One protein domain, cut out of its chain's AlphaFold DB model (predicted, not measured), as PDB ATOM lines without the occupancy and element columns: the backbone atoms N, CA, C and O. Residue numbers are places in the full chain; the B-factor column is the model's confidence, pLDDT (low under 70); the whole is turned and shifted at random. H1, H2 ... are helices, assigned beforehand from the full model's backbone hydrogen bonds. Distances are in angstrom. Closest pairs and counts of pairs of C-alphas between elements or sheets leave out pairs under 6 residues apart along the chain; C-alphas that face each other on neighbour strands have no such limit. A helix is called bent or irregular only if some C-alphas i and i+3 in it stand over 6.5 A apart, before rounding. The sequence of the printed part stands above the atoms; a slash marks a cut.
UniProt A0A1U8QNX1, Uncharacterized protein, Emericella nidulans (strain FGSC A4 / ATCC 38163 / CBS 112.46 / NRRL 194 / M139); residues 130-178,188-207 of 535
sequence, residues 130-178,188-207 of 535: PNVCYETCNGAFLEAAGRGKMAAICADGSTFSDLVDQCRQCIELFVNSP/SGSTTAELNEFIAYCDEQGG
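Overview. This is residues 130 to 178 and 188 to 207 of the 535 residues of an uncharacterized protein of Emericella nidulans (strain FGSC A4 / ATCC 38163 / CBS 112.46 / NRRL 194 / M139) (UniProt A0A1U8QNX1). Two long helices, H1 and H3, lie side by side and run opposite ways, with the short helix H2 at the end where the chain turns from one to the other. H4 slants over this pair, from residues 140 to 144 of H1 to H2. The printed part has 69 residues, with four named helices in the order H1, H2, H3, H4 and no named strand; its class is all helix. It is compact, with a radius of gyration of the C-alphas of 11.8 A, yet elongated, spanning 38 by 24 by 22 A.

Along the chain. H1, residues 131 to 147, begins at C-alpha 131 (148.146, 175.237, 97.388) and is 24.9 A long; it is irregular, with C-alphas 132 and 135 7.1 A apart. H2 is residues 151 to 154. H3, residues 159 to 175, is 24.3 A long. H4, residues 193 to 206, is 19.9 A long and ends at C-alpha 206 (125.072, 163.815, 112.934).

Arrangement. H1 and H3 touch at a shallow tilt of 18 degrees, opposite ways; their closest C-alphas, Cys 137 and Cys 167, are 4.8 A apart. H2 and H3 touch only at the corner, closest at C-alphas 153 and 160, 5.8 A. H4 touches H1 at a steep tilt of 57 degrees, closest at C-alphas 141 and 195, 5.5 A. With residues 202 to 206 alone H4 touches H2, closest at C-alphas 154 and 202, 5.1 A. H3 and H4 are near each other, with 6 pairs of C-alphas within 10 A. Every O i to N i+4 pair is within hydrogen-bond range in H3, 11 of 13 in H1 and 9 of 10 in H4; H2 is too short for such a pair.

Size, cuts and confidence. The C-alphas farthest apart, of Met 150 and Pro 178, are 39.0 A apart. Residues 179 to 187 are not printed, and C-alphas 178 and 188 are 16.8 A apart across this cut, in the link from H3 to H4. The links H1 to H2 and H2 to H3 are tight. Mean pLDDT of the printed part is 93.0; residues 188 to 190 and residue 207 are under 70.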
ATOM      1  N   PRO A 130     147.824 171.783 100.710       92.12
ATOM      2  CA  PRO A 130     148.502 172.003  99.442       92.12
ATOM      3  C   PRO A 130     147.849 173.151  98.671       92.12
ATOM      4  O   PRO A 130     146.628 173.176  98.525       92.12
ATOM      5  N   ASN A 131     148.652 174.061  98.112       92.62
ATOM      6  CA  ASN A 131     148.146 175.237  97.388       92.62
ATOM      7  C   ASN A 131     147.112 174.889  96.299       92.62
ATOM      8  O   ASN A 131     146.211 175.677  96.038       92.62
ATOM      9  N   VAL A 132     147.213 173.699  95.693       95.31
ATOM     10  CA  VAL A 132     146.264 173.201  94.680       95.31
ATOM     11  C   VAL A 132     144.863 172.962  95.257       95.31
ATOM     12  O   VAL A 132     143.873 173.163  94.565       95.31
ATOM     13  N   CYS A 133     144.768 172.557  96.523       96.69
ATOM     14  CA  CYS A 133     143.504 172.267  97.202       96.69
ATOM     15  C   CYS A 133     142.975 173.446  98.017       96.69
ATOM     16  O   CYS A 133     141.835 173.407  98.481       96.69
ATOM     17  N   TYR A 134     143.784 174.494  98.183       95.44
ATOM     18  CA  TYR A 134     143.429 175.657  98.985       95.44
ATOM     19  C   TYR A 134     142.135 176.320  98.502       95.44
ATOM     20  O   TYR A 134     141.287 176.635  99.326       95.44
ATOM     21  N   GLU A 135     141.940 176.482  97.190       96.81
ATOM     22  CA  GLU A 135     140.741 177.132  96.641       96.81
ATOM     23  C   GLU A 135     139.454 176.376  97.003       96.81
ATOM     24  O   GLU A 135     138.511 176.971  97.525       96.81
ATOM     25  N   THR A 136     139.441 175.051  96.826       97.19
ATOM     26  CA  THR A 136     138.295 174.195  97.163       97.19
ATOM     27  C   THR A 136     138.006 174.197  98.664       97.19
ATOM     28  O   THR A 136     136.861 174.369  99.084       97.19
ATOM     29  N   CYS A 137     139.044 174.046  99.490       97.25
ATOM     30  CA  CYS A 137     138.903 174.035 100.945       97.25
ATOM     31  C   CYS A 137     138.477 175.406 101.495       97.25
ATOM     32  O   CYS A 137     137.628 175.481 102.381       97.25
ATOM     33  N   ASN A 138     139.013 176.495 100.942       96.31
ATOM     34  CA  ASN A 138     138.607 177.852 101.292       96.31
ATOM     35  C   ASN A 138     137.163 178.135 100.851       96.31
ATOM     36  O   ASN A 138     136.427 178.801 101.571       96.31
ATOM     37  N   GLY A 139     136.718 177.580  99.718       97.12
ATOM     38  CA  GLY A 139     135.315 177.621  99.300       97.12
ATOM     39  C   GLY A 139     134.378 177.001 100.340       97.12
ATOM     40  O   GLY A 139     133.387 177.625 100.717       97.12
ATOM     41  N   ALA A 140     134.727 175.820 100.867       97.81
ATOM     42  CA  ALA A 140     133.971 175.175 101.947       97.81
ATOM     43  C   ALA A 140     133.895 176.067 103.196       97.81
ATOM     44  O   ALA A 140     132.826 176.249 103.779       97.81
ATOM     45  N   PHE A 141     135.026 176.664 103.583       97.31
ATOM     46  CA  PHE A 141     135.089 177.569 104.725       97.31
ATOM     47  C   PHE A 141     134.234 178.826 104.529       97.31
ATOM     48  O   PHE A 141     133.484 179.192 105.430       97.31
ATOM     49  N   LEU A 142     134.298 179.470 103.361       97.62
ATOM     50  CA  LEU A 142     133.515 180.672 103.070       97.62
ATOM     51  C   LEU A 142     132.006 180.393 103.061       97.62
ATOM     52  O   LEU A 142     131.242 181.211 103.573       97.62
ATOM     53  N   GLU A 143     131.575 179.239 102.548       97.88
ATOM     54  CA  GLU A 143     130.167 178.825 102.599       97.88
ATOM     55  C   GLU A 143     129.702 178.614 104.051       97.88
ATOM     56  O   GLU A 143     128.631 179.086 104.447       97.88
ATOM     57  N   ALA A 144     130.535 177.971 104.875       97.38
ATOM     58  CA  ALA A 144     130.257 177.762 106.294       97.38
ATOM     59  C   ALA A 144     130.229 179.078 107.079       97.38
ATOM     60  O   ALA A 144     129.305 179.330 107.850       97.38
ATOM     61  N   ALA A 145     131.212 179.951 106.858       96.88
ATOM     62  CA  ALA A 145     131.317 181.251 107.507       96.88
ATOM     63  C   ALA A 145     130.164 182.183 107.105       96.88
ATOM     64  O   ALA A 145     129.652 182.921 107.946       96.88
ATOM     65  N   GLY A 146     129.714 182.117 105.847       97.38
ATOM     66  CA  GLY A 146     128.588 182.903 105.339       97.38
ATOM     67  C   GLY A 146     127.240 182.505 105.944       97.38
ATOM     68  O   GLY A 146     126.378 183.362 106.138       97.38
ATOM     69  N   ARG A 147     127.056 181.224 106.279       96.31
ATOM     70  CA  ARG A 147     125.826 180.714 106.914       96.31
ATOM     71  C   ARG A 147     125.914 180.638 108.438       96.31
ATOM     72  O   ARG A 147     124.886 180.637 109.108       96.31
ATOM     73  N   GLY A 148     127.118 180.591 108.995       95.81
ATOM     74  CA  GLY A 148     127.355 180.290 110.402       95.81
ATOM     75  C   GLY A 148     127.071 178.824 110.744       95.81
ATOM     76  O   GLY A 148     126.771 178.003 109.881       95.81
ATOM     77  N   LYS A 149     127.151 178.485 112.037       95.56
ATOM     78  CA  LYS A 149     126.908 177.128 112.565       95.56
ATOM     79  C   LYS A 149     125.415 176.782 112.616       95.56
ATOM     80  O   LYS A 149     124.831 176.643 113.689       95.56
ATOM     81  N   MET A 150     124.773 176.710 111.455       95.62
ATOM     82  CA  MET A 150     123.364 176.333 111.319       95.62
ATOM     83  C   MET A 150     123.242 174.857 110.945       95.62
ATOM     84  O   MET A 150     123.990 174.384 110.102       95.62
ATOM     85  N   ALA A 151     122.238 174.146 111.466       95.06
ATOM     86  CA  ALA A 151     122.005 172.736 111.117       95.06
ATOM     87  C   ALA A 151     121.838 172.497 109.600       95.06
ATOM     88  O   ALA A 151     122.178 171.429 109.103       95.06
ATOM     89  N   ALA A 152     121.379 173.510 108.853       95.12
ATOM     90  CA  ALA A 152     121.248 173.456 107.398       95.12
ATOM     91  C   ALA A 152     122.586 173.272 106.654       95.12
ATOM     92  O   ALA A 152     122.575 172.751 105.543       95.12
ATOM     93  N   ILE A 153     123.725 173.673 107.240       97.25
ATOM     94  CA  ILE A 153     125.049 173.442 106.632       97.25
ATOM     95  C   ILE A 153     125.476 171.977 106.750       97.25
ATOM     96  O   ILE A 153     126.351 171.542 106.024       97.25
ATOM     97  N   CYS A 154     124.877 171.225 107.674       97.31
ATOM     98  CA  CYS A 154     125.196 169.823 107.925       97.31
ATOM     99  C   CYS A 154     124.184 168.871 107.281       97.31
ATOM    100  O   CYS A 154     124.234 167.672 107.529       97.31
ATOM    101  N   ALA A 155     123.232 169.400 106.508       95.38
ATOM    102  CA  ALA A 155     122.295 168.574 105.768       95.38
ATOM    103  C   ALA A 155     123.034 167.810 104.661       95.38
ATOM    104  O   ALA A 155     123.915 168.367 103.997       95.38
ATOM    105  N   ASP A 156     122.642 166.555 104.449       95.19
ATOM    106  CA  ASP A 156     123.148 165.745 103.343       95.19
ATOM    107  C   ASP A 156     122.891 166.462 102.006       95.19
ATOM    108  O   ASP A 156     121.763 166.872 101.718       95.19
ATOM    109  N   GLY A 157     123.937 166.627 101.193       94.81
ATOM    110  CA  GLY A 157     123.866 167.340  99.910       94.81
ATOM    111  C   GLY A 157     123.788 168.865 100.036       94.81
ATOM    112  O   GLY A 157     123.361 169.550  99.106       94.81
ATOM    113  N   SER A 158     124.155 169.420 101.192       97.00
ATOM    114  CA  SER A 158     124.389 170.857 101.311       97.00
ATOM    115  C   SER A 158     125.612 171.282 100.492       97.00
ATOM    116  O   SER A 158     126.570 170.532 100.301       97.00
ATOM    117  N   THR A 159     125.625 172.544 100.064       97.81
ATOM    118  CA  THR A 159     126.791 173.155  99.402       97.81
ATOM    119  C   THR A 159     128.060 173.029 100.244       97.81
ATOM    120  O   THR A 159     129.138 172.807  99.701       97.81
ATOM    121  N   PHE A 160     127.935 173.125 101.573       97.62
ATOM    122  CA  PHE A 160     129.047 172.925 102.497       97.62
ATOM    123  C   PHE A 160     129.568 171.484 102.473       97.62
ATOM    124  O   PHE A 160     130.770 171.295 102.295       97.62
ATOM    125  N   SER A 161     128.694 170.477 102.608       96.75
ATOM    126  CA  SER A 161     129.115 169.069 102.582       96.75
ATOM    127  C   SER A 161     129.795 168.709 101.263       96.75
ATOM    128  O   SER A 161     130.868 168.108 101.278       96.75
ATOM    129  N   ASP A 162     129.248 169.174 100.137       97.56
ATOM    130  CA  ASP A 162     129.815 168.918  98.810       97.56
ATOM    131  C   ASP A 162     131.217 169.531  98.662       97.56
ATOM    132  O   ASP A 162     132.121 168.911  98.097       97.56
ATOM    133  N   LEU A 163     131.428 170.747  99.180       97.62
ATOM    134  CA  LEU A 163     132.727 171.426  99.143       97.62
ATOM    135  C   LEU A 163     133.748 170.791 100.098       97.62
ATOM    136  O   LEU A 163     134.928 170.692  99.751       97.62
ATOM    137  N   VAL A 164     133.319 170.329 101.276       96.81
ATOM    138  CA  VAL A 164     134.178 169.578 102.207       96.81
ATOM    139  C   VAL A 164     134.640 168.270 101.567       96.81
ATOM    140  O   VAL A 164     135.829 167.948 101.631       96.81
ATOM    141  N   ASP A 165     133.747 167.547 100.899       96.38
ATOM    142  CA  ASP A 165     134.094 166.301 100.218       96.38
ATOM    143  C   ASP A 165     135.038 166.542  99.038       96.38
ATOM    144  O   ASP A 165     136.018 165.813  98.879       96.38
ATOM    145  N   GLN A 166     134.825 167.603  98.256       97.12
ATOM    146  CA  GLN A 166     135.761 167.999  97.198       97.12
ATOM    147  C   GLN A 166     137.135 168.398  97.757       97.12
ATOM    148  O   GLN A 166     138.164 168.039  97.181       97.12
ATOM    149  N   CYS A 167     137.179 169.104  98.890       97.44
ATOM    150  CA  CYS A 167     138.421 169.458  99.580       97.44
ATOM    151  C   CYS A 167     139.183 168.198 100.023       97.44
ATOM    152  O   CYS A 167     140.368 168.052  99.710       97.44
ATOM    153  N   ARG A 168     138.499 167.245 100.673       95.62
ATOM    154  CA  ARG A 168     139.083 165.957 101.088       95.62
ATOM    155  C   ARG A 168     139.606 165.164  99.894       95.62
ATOM    156  O   ARG A 168     140.755 164.732  99.921       95.62
ATOM    157  N   GLN A 169     138.816 165.053  98.826       95.94
ATOM    158  CA  GLN A 169     139.226 164.371  97.598       95.94
ATOM    159  C   GLN A 169     140.460 165.021  96.968       95.94
ATOM    160  O   GLN A 169     141.372 164.314  96.548       95.94
ATOM    161  N   CYS A 170     140.536 166.354  96.929       96.62
ATOM    162  CA  CYS A 170     141.720 167.037  96.417       96.62
ATOM    163  C   CYS A 170     142.964 166.698  97.247       96.62
ATOM    164  O   CYS A 170     144.005 166.359  96.680       96.62
ATOM    165  N   ILE A 171     142.857 166.747  98.579       93.88
ATOM    166  CA  ILE A 171     143.978 166.434  99.471       93.88
ATOM    167  C   ILE A 171     144.409 164.974  99.292       93.88
ATOM    168  O   ILE A 171     145.601 164.707  99.156       93.88
ATOM    169  N   GLU A 172     143.467 164.036  99.218       93.62
ATOM    170  CA  GLU A 172     143.757 162.620  98.973       93.62
ATOM    171  C   GLU A 172     144.425 162.388  97.614       93.62
ATOM    172  O   GLU A 172     145.391 161.631  97.526       93.62
ATOM    173  N   LEU A 173     143.960 163.050  96.551       93.94
ATOM    174  CA  LEU A 173     144.579 162.967  95.227       93.94
ATOM    175  C   LEU A 173     145.992 163.546  95.226       93.94
ATOM    176  O   LEU A 173     146.875 162.991  94.573       93.94
ATOM    177  N   PHE A 174     146.223 164.632  95.963       91.56
ATOM    178  CA  PHE A 174     147.546 165.235  96.086       91.56
ATOM    179  C   PHE A 174     148.505 164.326  96.861       91.56
ATOM    180  O   PHE A 174     149.604 164.061  96.383       91.56
ATOM    181  N   VAL A 175     148.065 163.786  98.003       90.69
ATOM    182  CA  VAL A 175     148.837 162.854  98.843       90.69
ATOM    183  C   VAL A 175     149.171 161.562  98.096       90.69
ATOM    184  O   VAL A 175     150.280 161.050  98.207       90.69
ATOM    185  N   ASN A 176     148.235 161.040  97.304       91.50
ATOM    186  CA  ASN A 176     148.445 159.823  96.521       91.50
ATOM    187  C   ASN A 176     149.161 160.079  95.183       91.50
ATOM    188  O   ASN A 176     149.457 159.128  94.455       91.50
ATOM    189  N   SER A 177     149.430 161.339  94.822       92.69
ATOM    190  CA  SER A 177     150.078 161.658  93.556       92.69
ATOM    191  C   SER A 177     151.557 161.258  93.609       92.69
ATOM    192  O   SER A 177     152.314 161.828  94.400       92.69
ATOM    193  N   PRO A 178     152.025 160.360  92.717       87.44
ATOM    194  CA  PRO A 178     153.412 159.882  92.696       87.44
ATOM    195  C   PRO A 178     154.427 160.981  92.348       87.44
ATOM    196  O   PRO A 178     155.630 160.765  92.432       87.44
ATOM    197  N   SER A 188     146.487 162.260 108.047       55.34
ATOM    198  CA  SER A 188     145.276 162.259 107.246       55.34
ATOM    199  C   SER A 188     144.657 163.657 107.164       55.34
ATOM    200  O   SER A 188     144.124 164.146 108.153       55.34
ATOM    201  N   GLY A 189     144.720 164.283 105.986       60.22
ATOM    202  CA  GLY A 189     143.774 165.313 105.547       60.22
ATOM    203  C   GLY A 189     143.462 166.439 106.533       60.22
ATOM    204  O   GLY A 189     142.292 166.795 106.666       60.22
ATOM    205  N   SER A 190     144.459 166.982 107.237       66.62
ATOM    206  CA  SER A 190     144.206 168.087 108.163       66.62
ATOM    207  C   SER A 190     143.723 169.310 107.382       66.62
ATOM    208  O   SER A 190     144.463 169.900 106.594       66.62
ATOM    209  N   THR A 191     142.451 169.662 107.561       83.44
ATOM    210  CA  THR A 191     141.922 170.927 107.054       83.44
ATOM    211  C   THR A 191     142.320 172.068 107.990       83.44
ATOM    212  O   THR A 191     142.804 171.833 109.100       83.44
ATOM    213  N   THR A 192     142.142 173.323 107.566       88.12
ATOM    214  CA  THR A 192     142.402 174.485 108.430       88.12
ATOM    215  C   THR A 192     141.658 174.338 109.756       88.12
ATOM    216  O   THR A 192     140.512 173.885 109.765       88.12
ATOM    217  N   ALA A 193     142.270 174.771 110.861       91.44
ATOM    218  CA  ALA A 193     141.670 174.684 112.196       91.44
ATOM    219  C   ALA A 193     140.242 175.263 112.258       91.44
ATOM    220  O   ALA A 193     139.389 174.721 112.951       91.44
ATOM    221  N   GLU A 194     139.974 176.317 111.485       93.19
ATOM    222  CA  GLU A 194     138.662 176.962 111.403       93.19
ATOM    223  C   GLU A 194     137.623 176.088 110.676       93.19
ATOM    224  O   GLU A 194     136.512 175.910 111.167       93.19
ATOM    225  N   LEU A 195     137.985 175.465 109.544       95.06
ATOM    226  CA  LEU A 195     137.111 174.515 108.841       95.06
ATOM    227  C   LEU A 195     136.820 173.269 109.692       95.06
ATOM    228  O   LEU A 195     135.683 172.794 109.717       95.06
ATOM    229  N   ASN A 196     137.808 172.785 110.454       94.62
ATOM    230  CA  ASN A 196     137.618 171.671 111.387       94.62
ATOM    231  C   ASN A 196     136.564 171.984 112.461       94.62
ATOM    232  O   ASN A 196     135.882 171.070 112.911       94.62
ATOM    233  N   GLU A 197     136.387 173.248 112.853       95.69
ATOM    234  CA  GLU A 197     135.354 173.638 113.819       95.69
ATOM    235  C   GLU A 197     133.934 173.447 113.258       95.69
ATOM    236  O   GLU A 197     133.027 173.033 113.983       95.69
ATOM    237  N   PHE A 198     133.731 173.706 111.962       96.75
ATOM    238  CA  PHE A 198     132.452 173.468 111.284       96.75
ATOM    239  C   PHE A 198     132.214 171.987 110.994       96.75
ATOM    240  O   PHE A 198     131.096 171.507 111.164       96.75
ATOM    241  N   ILE A 199     133.260 171.252 110.608       96.00
ATOM    242  CA  ILE A 199     133.182 169.797 110.426       96.00
ATOM    243  C   ILE A 199     132.818 169.128 111.757       96.00
ATOM    244  O   ILE A 199     131.862 168.362 111.804       96.00
ATOM    245  N   ALA A 200     133.494 169.493 112.850       95.81
ATOM    246  CA  ALA A 200     133.190 168.981 114.184       95.81
ATOM    247  C   ALA A 200     131.752 169.309 114.615       95.81
ATOM    248  O   ALA A 200     131.080 168.463 115.192       95.81
ATOM    249  N   TYR A 201     131.247 170.504 114.287       96.00
ATOM    250  CA  TYR A 201     129.843 170.847 114.522       96.00
ATOM    251  C   TYR A 201     128.884 169.913 113.765       96.00
ATOM    252  O   TYR A 201     127.890 169.464 114.335       96.00
ATOM    253  N   CYS A 202     129.174 169.581 112.505       96.25
ATOM    254  CA  CYS A 202     128.360 168.627 111.754       96.25
ATOM    255  C   CYS A 202     128.476 167.196 112.284       96.25
ATOM    256  O   CYS A 202     127.463 166.499 112.341       96.25
ATOM    257  N   ASP A 203     129.651 166.785 112.756       94.81
ATOM    258  CA  ASP A 203     129.847 165.487 113.406       94.81
ATOM    259  C   ASP A 203     129.089 165.399 114.743       94.81
ATOM    260  O   ASP A 203     128.500 164.364 115.053       94.81
ATOM    261  N   GLU A 204     129.031 166.481 115.522       94.75
ATOM    262  CA  GLU A 204     128.234 166.560 116.754       94.75
ATOM    263  C   GLU A 204     126.728 166.482 116.465       94.75
ATOM    264  O   GLU A 204     125.990 165.813 117.193       94.75
ATOM    265  N   GLN A 205     126.268 167.116 115.383       92.38
ATOM    266  CA  GLN A 205     124.860 167.100 114.978       92.38
ATOM    267  C   GLN A 205     124.436 165.760 114.353       92.38
ATOM    268  O   GLN A 205     123.324 165.294 114.604       92.38
ATOM    269  N   GLY A 206     125.311 165.119 113.570       83.00
ATOM    270  CA  GLY A 206     125.072 163.815 112.934       83.00
ATOM    271  C   GLY A 206     125.337 162.618 113.855       83.00
ATOM    272  O   GLY A 206     124.699 161.573 113.730       83.00
ATOM    273  N   GLY A 207     126.231 162.780 114.833       57.50
ATOM    274  CA  GLY A 207     126.552 161.805 115.878       57.50
ATOM    275  C   GLY A 207     125.453 161.639 116.929       57.50
ATOM    276  O   GLY A 207     125.495 160.698 117.727       57.50
TER     277      GLY A 207